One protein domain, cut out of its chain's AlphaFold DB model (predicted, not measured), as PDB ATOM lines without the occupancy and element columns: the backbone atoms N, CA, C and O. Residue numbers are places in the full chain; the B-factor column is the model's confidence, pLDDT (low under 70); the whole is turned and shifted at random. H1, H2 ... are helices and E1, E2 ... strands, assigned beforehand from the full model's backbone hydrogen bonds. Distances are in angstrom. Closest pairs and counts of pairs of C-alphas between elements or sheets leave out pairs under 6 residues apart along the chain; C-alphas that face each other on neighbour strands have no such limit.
ATOM      1  N   THR A   2      30.141 -14.355  13.064       39.66
ATOM      2  CA  THR A   2      29.030 -14.516  12.115       39.66
ATOM      3  C   THR A   2      29.266 -15.791  11.316       39.66
ATOM      4  O   THR A   2      30.035 -15.816  10.363       39.66
ATOM      5  N   THR A   3      28.623 -16.876  11.731       49.03
ATOM      6  CA  THR A   3      28.530 -18.129  10.979       49.03
ATOM      7  C   THR A   3      27.722 -17.865   9.706       49.03
ATOM      8  O   THR A   3      26.506 -18.045   9.667       49.03
ATOM      9  N   GLN A   4      28.383 -17.362   8.660       53.34
ATOM     10  CA  GLN A   4      27.787 -17.225   7.335       53.34
ATOM     11  C   GLN A   4      27.369 -18.620   6.857       53.34
ATOM     12  O   GLN A   4      28.205 -19.504   6.659       53.34
ATOM     13  N   ARG A   5      26.058 -18.834   6.686       57.81
ATOM     14  CA  ARG A   5      25.505 -19.972   5.938       57.81
ATOM     15  C   ARG A   5      25.927 -19.820   4.476       57.81
ATOM     16  O   ARG A   5      25.145 -19.370   3.644       57.81
ATOM     17  N   ASN A   6      27.173 -20.158   4.164       60.03
ATOM     18  CA  ASN A   6      27.634 -20.216   2.785       60.03
ATOM     19  C   ASN A   6      26.757 -21.218   2.030       60.03
ATOM     20  O   ASN A   6      26.582 -22.359   2.472       60.03
ATOM     21  N   ARG A   7      26.189 -20.781   0.901       76.25
ATOM     22  CA  ARG A   7      25.446 -21.661  -0.011       76.25
ATOM     23  C   ARG A   7      26.323 -22.858  -0.411       76.25
ATOM     24  O   ARG A   7      27.547 -22.694  -0.489       76.25
ATOM     25  N   PRO A   8      25.748 -24.050  -0.647       86.19
ATOM     26  CA  PRO A   8      26.535 -25.249  -0.933       86.19
ATOM     27  C   PRO A   8      27.492 -25.057  -2.119       86.19
ATOM     28  O   PRO A   8      28.627 -25.520  -2.063       86.19
ATOM     29  N   GLU A   9      27.090 -24.286  -3.127       88.06
ATOM     30  CA  GLU A   9      27.885 -23.928  -4.304       88.06
ATOM     31  C   GLU A   9      29.086 -23.046  -3.943       88.06
ATOM     32  O   GLU A   9      30.182 -23.247  -4.461       88.06
ATOM     33  N   MET A  10      28.901 -22.098  -3.020       89.56
ATOM     34  CA  MET A  10      29.980 -21.242  -2.521       89.56
ATOM     35  C   MET A  10      31.004 -22.071  -1.749       89.56
ATOM     36  O   MET A  10      32.202 -21.977  -2.000       89.56
ATOM     37  N   ARG A  11      30.533 -22.944  -0.848       90.00
ATOM     38  CA  ARG A  11      31.413 -23.836  -0.083       90.00
ATOM     39  C   ARG A  11      32.186 -24.777  -1.003       90.00
ATOM     40  O   ARG A  11      33.387 -24.934  -0.821       90.00
ATOM     41  N   HIS A  12      31.513 -25.361  -1.990       91.00
ATOM     42  CA  HIS A  12      32.140 -26.243  -2.966       91.00
ATOM     43  C   HIS A  12      33.206 -25.516  -3.799       91.00
ATOM     44  O   HIS A  12      34.303 -26.037  -3.977       91.00
ATOM     45  N   ALA A  13      32.925 -24.288  -4.244       92.50
ATOM     46  CA  ALA A  13      33.895 -23.477  -4.970       92.50
ATOM     47  C   ALA A  13      35.138 -23.154  -4.129       92.50
ATOM     48  O   ALA A  13      36.257 -23.332  -4.605       92.50
ATOM     49  N   LEU A  14      34.958 -22.730  -2.875       91.00
ATOM     50  CA  LEU A  14      36.073 -22.428  -1.972       91.00
ATOM     51  C   LEU A  14      36.920 -23.671  -1.670       91.00
ATOM     52  O   LEU A  14      38.145 -23.589  -1.678       91.00
ATOM     53  N   ASP A  15      36.282 -24.820  -1.439       91.75
ATOM     54  CA  ASP A  15      36.970 -26.090  -1.190       91.75
ATOM     55  C   ASP A  15      37.830 -26.513  -2.391       91.75
ATOM     56  O   ASP A  15      39.023 -26.784  -2.243       91.75
ATOM     57  N   ARG A  16      37.272 -26.438  -3.606       93.00
ATOM     58  CA  ARG A  16      38.011 -26.735  -4.842       93.00
ATOM     59  C   ARG A  16      39.174 -25.768  -5.065       93.00
ATOM     60  O   ARG A  16      40.270 -26.212  -5.382       93.00
ATOM     61  N   LEU A  17      38.987 -24.466  -4.837       90.19
ATOM     62  CA  LEU A  17      40.077 -23.486  -4.957       90.19
ATOM     63  C   LEU A  17      41.198 -23.733  -3.939       90.19
ATOM     64  O   LEU A  17      42.372 -23.584  -4.277       90.19
ATOM     65  N   ARG A  18      40.858 -24.152  -2.713       89.12
ATOM     66  CA  ARG A  18      41.844 -24.550  -1.694       89.12
ATOM     67  C   ARG A  18      42.605 -25.806  -2.102       89.12
ATOM     68  O   ARG A  18      43.829 -25.815  -1.984       89.12
ATOM     69  N   ALA A  19      41.912 -26.823  -2.614       89.00
ATOM     70  CA  ALA A  19      42.535 -28.054  -3.100       89.00
ATOM     71  C   ALA A  19      43.553 -27.778  -4.224       89.00
ATOM     72  O   ALA A  19      44.653 -28.324  -4.212       89.00
ATOM     73  N   GLU A  20      43.233 -26.849  -5.128       86.19
ATOM     74  CA  GLU A  20      44.098 -26.422  -6.240       86.19
ATOM     75  C   GLU A  20      45.180 -25.396  -5.829       86.19
ATOM     76  O   GLU A  20      45.944 -24.907  -6.668       86.19
ATOM     77  N   ARG A  21      45.256 -25.046  -4.533       87.06
ATOM     78  CA  ARG A  21      46.160 -24.025  -3.971       87.06
ATOM     79  C   ARG A  21      46.060 -22.678  -4.698       87.06
ATOM     80  O   ARG A  21      47.061 -22.002  -4.934       87.06
ATOM     81  N   ILE A  22      44.842 -22.292  -5.068       87.00
ATOM     82  CA  ILE A  22      44.546 -21.019  -5.723       87.00
ATOM     83  C   ILE A  22      44.205 -19.984  -4.653       87.00
ATOM     84  O   ILE A  22      43.226 -20.120  -3.912       87.00
ATOM     85  N   TRP A  23      45.003 -18.919  -4.593       87.62
ATOM     86  CA  TRP A  23      44.691 -17.761  -3.765       87.62
ATOM     87  C   TRP A  23      43.449 -17.046  -4.285       87.62
ATOM     88  O   TRP A  23      43.318 -16.768  -5.476       87.62
ATOM     89  N   HIS A  24      42.525 -16.775  -3.371       87.50
ATOM     90  CA  HIS A  24      41.222 -16.210  -3.675       87.50
ATOM     91  C   HIS A  24      40.771 -15.294  -2.542       87.50
ATOM     92  O   HIS A  24      41.135 -15.492  -1.384       87.50
ATOM     93  N   LYS A  25      39.928 -14.323  -2.884       89.00
ATOM     94  CA  LYS A  25      39.260 -13.432  -1.939       89.00
ATOM     95  C   LYS A  25      37.757 -13.586  -2.089       89.00
ATOM     96  O   LYS A  25      37.215 -13.409  -3.177       89.00
ATOM     97  N   GLN A  26      37.067 -13.893  -1.001       88.88
ATOM     98  CA  GLN A  26      35.612 -13.809  -0.972       88.88
ATOM     99  C   GLN A  26      35.224 -12.339  -0.770       88.88
ATOM    100  O   GLN A  26      35.351 -11.812   0.330       88.88
ATOM    101  N   THR A  27      34.796 -11.653  -1.831       86.12
ATOM    102  CA  THR A  27      34.424 -10.228  -1.747       86.12
ATOM    103  C   THR A  27      32.996 -10.027  -1.248       86.12
ATOM    104  O   THR A  27      32.661  -8.957  -0.748       86.12
ATOM    105  N   SER A  28      32.143 -11.043  -1.385       86.62
ATOM    106  CA  SER A  28      30.753 -11.042  -0.928       86.62
ATOM    107  C   SER A  28      30.275 -12.479  -0.683       86.62
ATOM    108  O   SER A  28      30.982 -13.441  -0.970       86.62
ATOM    109  N   GLU A  29      29.055 -12.665  -0.183       86.12
ATOM    110  CA  GLU A  29      28.443 -13.988   0.027       86.12
ATOM    111  C   GLU A  29      28.206 -14.774  -1.283       86.12
ATOM    112  O   GLU A  29      28.028 -15.992  -1.256       86.12
ATOM    113  N   PHE A  30      28.236 -14.089  -2.433       88.50
ATOM    114  CA  PHE A  30      27.989 -14.675  -3.757       88.50
ATOM    115  C   PHE A  30      29.178 -14.602  -4.718       88.50
ATOM    116  O   PHE A  30      29.052 -15.091  -5.840       88.50
ATOM    117  N   GLN A  31      30.286 -13.968  -4.326       89.81
ATOM    118  CA  GLN A  31      31.370 -13.610  -5.242       89.81
ATOM    119  C   GLN A  31      32.733 -14.018  -4.693       89.81
ATOM    120  O   GLN A  31      33.085 -13.713  -3.550       89.81
ATOM    121  N   ILE A  32      33.515 -14.657  -5.558       92.12
ATOM    122  CA  ILE A  32      34.912 -15.013  -5.331       92.12
ATOM    123  C   ILE A  32      35.762 -14.276  -6.364       92.12
ATOM    124  O   ILE A  32      35.545 -14.424  -7.564       92.12
ATOM    125  N   LYS A  33      36.741 -13.498  -5.907       91.25
ATOM    126  CA  LYS A  33      37.733 -12.826  -6.748       91.25
ATOM    127  C   LYS A  33      39.040 -13.617  -6.755       91.25
ATOM    128  O   LYS A  33      39.519 -14.034  -5.700       91.25
ATOM    129  N   VAL A  34      39.611 -13.825  -7.940       90.56
ATOM    130  CA  VAL A  34      40.896 -14.505  -8.158       90.56
ATOM    131  C   VAL A  34      41.676 -13.751  -9.230       90.56
ATOM    132  O   VAL A  34      41.386 -13.872 -10.424       90.56
ATOM    133  N   GLY A  35      42.660 -12.954  -8.809       87.69
ATOM    134  CA  GLY A  35      43.364 -12.034  -9.704       87.69
ATOM    135  C   GLY A  35      42.366 -11.129 -10.449       87.69
ATOM    136  O   GLY A  35      41.523 -10.508  -9.800       87.69
ATOM    137  N   PRO A  36      42.385 -11.085 -11.796       89.38
ATOM    138  CA  PRO A  36      41.465 -10.264 -12.574       89.38
ATOM    139  C   PRO A  36      40.089 -10.909 -12.764       89.38
ATOM    140  O   PRO A  36      39.260 -10.341 -13.465       89.38
ATOM    141  N   TYR A  37      39.827 -12.104 -12.228       91.81
ATOM    142  CA  TYR A  37      38.554 -12.784 -12.443       91.81
ATOM    143  C   TYR A  37      37.621 -12.673 -11.244       91.81
ATOM    144  O   TYR A  37      38.022 -12.863 -10.096       91.81
ATOM    145  N   ASN A  38      36.343 -12.461 -11.536       92.12
ATOM    146  CA  ASN A  38      35.242 -12.496 -10.588       92.12
ATOM    147  C   ASN A  38      34.339 -13.687 -10.919       92.12
ATOM    148  O   ASN A  38      33.819 -13.790 -12.030       92.12
ATOM    149  N   PHE A  39      34.141 -14.587  -9.962       94.31
ATOM    150  CA  PHE A  39      33.321 -15.781 -10.110       94.31
ATOM    151  C   PHE A  39      32.117 -15.744  -9.178       94.31
ATOM    152  O   PHE A  39      32.248 -15.432  -7.995       94.31
ATOM    153  N   TYR A  40      30.955 -16.112  -9.714       93.12
ATOM    154  CA  TYR A  40      29.693 -16.200  -8.986       93.12
ATOM    155  C   TYR A  40      29.224 -17.659  -8.933       93.12
ATOM    156  O   TYR A  40      28.504 -18.088  -9.842       93.12
ATOM    157  N   PRO A  41      29.582 -18.438  -7.891       92.25
ATOM    158  CA  PRO A  41      29.333 -19.882  -7.850       92.25
ATOM    159  C   PRO A  41      27.863 -20.262  -8.006       92.25
ATOM    160  O   PRO A  41      27.550 -21.204  -8.725       92.25
ATOM    161  N   GLY A  42      26.952 -19.484  -7.410       89.31
ATOM    162  CA  GLY A  42      25.513 -19.752  -7.494       89.31
ATOM    163  C   GLY A  42      24.925 -19.617  -8.904       89.31
ATOM    164  O   GLY A  42      23.869 -20.174  -9.176       89.31
ATOM    165  N   LYS A  43      25.591 -18.888  -9.811       89.00
ATOM    166  CA  LYS A  43      25.183 -18.759 -11.225       89.00
ATOM    167  C   LYS A  43      26.160 -19.441 -12.189       89.00
ATOM    168  O   LYS A  43      25.879 -19.537 -13.380       89.00
ATOM    169  N   GLY A  44      27.330 -19.854 -11.701       90.62
ATOM    170  CA  GLY A  44      28.448 -20.313 -12.518       90.62
ATOM    171  C   GLY A  44      28.993 -19.241 -13.467       90.62
ATOM    172  O   GLY A  44      29.580 -19.590 -14.483       90.62
ATOM    173  N   THR A  45      28.768 -17.953 -13.201       93.31
ATOM    174  CA  THR A  45      29.152 -16.869 -14.121       93.31
ATOM    175  C   THR A  45      30.548 -16.347 -13.804       93.31
ATOM    176  O   THR A  45      30.904 -16.221 -12.630       93.31
ATOM    177  N   ILE A  46      31.317 -16.031 -14.845       93.88
ATOM    178  CA  ILE A  46      32.682 -15.513 -14.746       93.88
ATOM    179  C   ILE A  46      32.723 -14.139 -15.414       93.88
ATOM    180  O   ILE A  46      32.273 -13.987 -16.544       93.88
ATOM    181  N   PHE A  47      33.295 -13.158 -14.729       92.50
ATOM    182  CA  PHE A  47      33.582 -11.826 -15.256       92.50
ATOM    183  C   PHE A  47      35.079 -11.552 -15.151       92.50
ATOM    184  O   PHE A  47      35.754 -12.095 -14.272       92.50
ATOM    185  N   MET A  48      35.595 -10.706 -16.035       90.31
ATOM    186  CA  MET A  48      36.934 -10.137 -15.899       90.31
ATOM    187  C   MET A  48      36.815  -8.726 -15.308       90.31
ATOM    188  O   MET A  48      35.797  -8.059 -15.473       90.31
ATOM    189  N   ASP A  49      37.815  -8.291 -14.549       82.62
ATOM    190  CA  ASP A  49      37.865  -6.947 -13.982       82.62
ATOM    191  C   ASP A  49      37.770  -5.916 -15.114       82.62
ATOM    192  O   ASP A  49      38.468  -6.035 -16.121       82.62
ATOM    193  N   ARG A  50      36.895  -4.916 -14.944       79.94
ATOM    194  CA  ARG A  50      36.539  -3.884 -15.944       79.94
ATOM    195  C   ARG A  50      35.707  -4.360 -17.136       79.94
ATOM    196  O   ARG A  50      35.362  -3.533 -17.975       79.94
ATOM    197  N   GLU A  61      34.773 -25.571 -12.805       93.31
ATOM    198  CA  GLU A  61      35.907 -26.248 -13.447       93.31
ATOM    199  C   GLU A  61      36.513 -25.389 -14.570       93.31
ATOM    200  O   GLU A  61      37.733 -25.269 -14.695       93.31
ATOM    201  N   THR A  62      35.670 -24.707 -15.353       93.69
ATOM    202  CA  THR A  62      36.143 -23.776 -16.383       93.69
ATOM    203  C   THR A  62      36.820 -22.559 -15.765       93.69
ATOM    204  O   THR A  62      37.872 -22.141 -16.249       93.69
ATOM    205  N   PHE A  63      36.277 -22.029 -14.666       93.75
ATOM    206  CA  PHE A  63      36.911 -20.956 -13.907       93.75
ATOM    207  C   PHE A  63      38.315 -21.342 -13.420       93.75
ATOM    208  O   PHE A  63      39.274 -20.618 -13.687       93.75
ATOM    209  N   ILE A  64      38.465 -22.512 -12.793       92.88
ATOM    210  CA  ILE A  64      39.764 -23.032 -12.337       92.88
ATOM    211  C   ILE A  64      40.729 -23.173 -13.519       92.88
ATOM    212  O   ILE A  64      41.869 -22.713 -13.445       92.88
ATOM    213  N   SER A  65      40.274 -23.730 -14.647       92.81
ATOM    214  CA  SER A  65      41.099 -23.860 -15.854       92.81
ATOM    215  C   SER A  65      41.598 -22.504 -16.369       92.81
ATOM    216  O   SER A  65      42.768 -22.377 -16.735       92.81
ATOM    217  N   LEU A  66      40.743 -21.477 -16.378       91.00
ATOM    218  CA  LEU A  66      41.112 -20.120 -16.795       91.00
ATOM    219  C   LEU A  66      42.151 -19.497 -15.861       91.00
ATOM    220  O   LEU A  66      43.126 -18.913 -16.336       91.00
ATOM    221  N   VAL A  67      41.975 -19.660 -14.550       90.62
ATOM    222  CA  VAL A  67      42.934 -19.186 -13.546       90.62
ATOM    223  C   VAL A  67      44.281 -19.888 -13.718       90.62
ATOM    224  O   VAL A  67      45.309 -19.217 -13.789       90.62
ATOM    225  N   CYS A  68      44.294 -21.216 -13.853       89.19
ATOM    226  CA  CYS A  68      45.523 -21.985 -14.047       89.19
ATOM    227  C   CYS A  68      46.254 -21.586 -15.337       89.19
ATOM    228  O   CYS A  68      47.465 -21.379 -15.310       89.19
ATOM    229  N   LYS A  69      45.525 -21.399 -16.446       90.31
ATOM    230  CA  LYS A  69      46.095 -20.905 -17.712       90.31
ATOM    231  C   LYS A  69      46.669 -19.499 -17.574       90.31
ATOM    232  O   LYS A  69      47.709 -19.207 -18.158       90.31
ATOM    233  N   LEU A  70      46.000 -18.615 -16.834       87.81
ATOM    234  CA  LEU A  70      46.503 -17.264 -16.605       87.81
ATOM    235  C   LEU A  70      47.771 -17.286 -15.745       87.81
ATOM    236  O   LEU A  70      48.715 -16.570 -16.058       87.81
ATOM    237  N   ARG A  71      47.814 -18.132 -14.711       84.25
ATOM    238  CA  ARG A  71      48.987 -18.311 -13.845       84.25
ATOM    239  C   ARG A  71      50.199 -18.813 -14.623       84.25
ATOM    240  O   ARG A  71      51.296 -18.324 -14.395       84.25
ATOM    241  N   ASP A  72      49.984 -19.754 -15.539       85.56
ATOM    242  CA  ASP A  72      51.029 -20.291 -16.416       85.56
ATOM    243  C   ASP A  72      51.572 -19.224 -17.384       85.56
ATOM    244  O   ASP A  72      52.780 -19.056 -17.529       85.56
ATOM    245  N   ARG A  73      50.677 -18.425 -17.977       86.44
ATOM    246  CA  ARG A  73      51.046 -17.357 -18.922       86.44
ATOM    247  C   ARG A  73      51.699 -16.150 -18.261       86.44
ATOM    248  O   ARG A  73      52.571 -15.527 -18.856       86.44
ATOM    249  N   ASN A  74      51.219 -15.758 -17.084       82.06
ATOM    250  CA  ASN A  74      51.712 -14.585 -16.379       82.06
ATOM    251  C   ASN A  74      51.585 -14.760 -14.853       82.06
ATOM    252  O   ASN A  74      50.598 -14.321 -14.249       82.06
ATOM    253  N   PRO A  75      52.594 -15.360 -14.200       75.06
ATOM    254  CA  PRO A  75      52.558 -15.616 -12.762       75.06
ATOM    255  C   PRO A  75      52.579 -14.331 -11.919       75.06
ATOM    256  O   PRO A  75      52.211 -14.362 -10.748       75.06
ATOM    257  N   LEU A  76      52.975 -13.190 -12.499       72.75
ATOM    258  CA  LEU A  76      53.055 -11.909 -11.792       72.75
ATOM    259  C   LEU A  76      51.680 -11.283 -11.525       72.75
ATOM    260  O   LEU A  76      51.559 -10.484 -10.605       72.75
ATOM    261  N   VAL A  77      50.636 -11.674 -12.266       71.00
ATOM    262  CA  VAL A  77      49.263 -11.156 -12.075       71.00
ATOM    263  C   VAL A  77      48.690 -11.535 -10.703       71.00
ATOM    264  O   VAL A  77      47.760 -10.903 -10.214       71.00
ATOM    265  N   PHE A  78      49.265 -12.557 -10.066       67.56
ATOM    266  CA  PHE A  78      48.847 -13.059  -8.760       67.56
ATOM    267  C   PHE A  78      49.770 -12.609  -7.616       67.56
ATOM    268  O   PHE A  78      49.565 -13.038  -6.482       67.56
ATOM    269  N   ARG A  79      50.781 -11.767  -7.891       57.22
ATOM    270  CA  ARG A  79      51.689 -11.233  -6.868       57.22
ATOM    271  C   ARG A  79      51.073 -10.021  -6.157       57.22
ATOM    272  O   ARG A  79      51.033  -8.915  -6.680       57.22
ATOM    273  N   ASP A  80      50.602 -10.303  -4.949       50.62
ATOM    274  CA  ASP A  80      50.636  -9.475  -3.735       50.62
ATOM    275  C   ASP A  80      49.827  -8.165  -3.625       50.62
ATOM    276  O   ASP A  80      49.560  -7.773  -2.490       50.62
ATOM    277  N   ASP A  81      49.340  -7.523  -4.694       47.91
ATOM    278  CA  ASP A  81      48.688  -6.201  -4.516       47.91
ATOM    279  C   ASP A  81      47.144  -6.226  -4.395       47.91
ATOM    280  O   ASP A  81      46.574  -5.462  -3.619       47.91
ATOM    281  N   ASP A  82      46.432  -7.148  -5.060       46.84
ATOM    282  CA  ASP A  82      44.947  -7.130  -5.090       46.84
ATOM    283  C   ASP A  82      44.276  -7.947  -3.954       46.84
ATOM    284  O   ASP A  82      43.112  -7.743  -3.602       46.84
ATOM    285  N   CYS A  83      45.026  -8.842  -3.302       47.50
ATOM    286  CA  CYS A  83      44.540  -9.680  -2.195       47.50
ATOM    287  C   CYS A  83      44.772  -9.054  -0.807       47.50
ATOM    288  O   CYS A  83      44.657  -9.757   0.198       47.50
TER     289      CYS A  83
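AT A GLANCE: This is residues 2 to 50 and 61 to 83 of the 105 residues of an uncharacterized protein of Bradyrhizobium diazoefficiens (UniProt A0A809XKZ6). A small twisted sheet of four strands, E1 to E4, has two helices, H1 and H2, over one face, both running along the strands; no named helix covers the other face. H2 runs on past the sheet with its later residues, and the short helix H3 sits beyond that end, off the sheet. The printed part has 72 residues, with three named helices and four named strands in the order H1 E1 E2 E3 E4 H2 H3; the sheet's order is E1 - E2 - E3 - E4, all antiparallel, and the class is mixed, helices and strands. The whole is compact, with a radius of gyration of the C-alphas of 11.9 A and spans of 35 by 26 by 24 A.

HOW THE PARTS SIT: E1, residues 25 to 28, E2, residues 31 to 34, E3, residues 37 to 40, and E4, residues 45 to 48, form a meander, each strand the antiparallel neighbour of the one before, and each successive pair is a hairpin. E1 and E4 are the edge strands. From edge to edge the strands' lines turn by 65 degrees. Within hydrogen-bond range are N 33 and O 25 at 2.8 A between E1 and E2, N 34 and O 37 at 2.8 A between E2 and E3, and N 38 and O 47 at 2.8 A between E3 and E4. H1, residues 8 to 19, is on the sheet at a height of 10.4 A, over E2, and runs along the strands, at 12 degrees to E2 on the local plane. H2, residues 61 to 73, is on the same face at a height of 10.1 A, over E3, at 9 degrees to it on the local plane. The closest C-alphas of H2 and E4 are those of Phe 63 and Ile 46, 6.9 A apart. H1 and H2 are close but not clearly touching, with their closest C-alphas, Leu 17 and Ile 64, 7.4 A apart; they run the same way at a shallow tilt of 31 degrees. H3, residues 75 to 78, is not on the sheet; it is close to H2 but not clearly touching, the closest C-alphas being those of Phe 78 and Arg 71, 7.3 A apart. In H1 and H2 every O i to N i+4 pair is within hydrogen-bond range; H3 is too short for such a pair.

IN THESE COORDINATES: E1 is 8.9 A long from first to last C-alpha and begins at C-alpha 25, (39.260, -13.432, -1.939); E2 is 10.0 A long, E3 10.1 A and E4 10.4 A. H1 is 16.4 A long, from C-alpha 8 at (26.535, -25.249, -0.933). H2 is 18.4 A long. H3 is 6.0 A long and ends at C-alpha 78, (48.847, -13.059, -8.760).

THE WHOLE: The two C-alphas farthest apart, those of Thr 2 and Arg 73, are 38.2 A apart. Residues 51 to 60 are not printed, and C-alphas 50 and 61 are 22.5 A apart across this cut, which lies in the link from E4 to H2. The links printed whole are tight. The mean pLDDT of the printed part is 83.0; it is under 70 at residues 2 to 6 and 78 to 83.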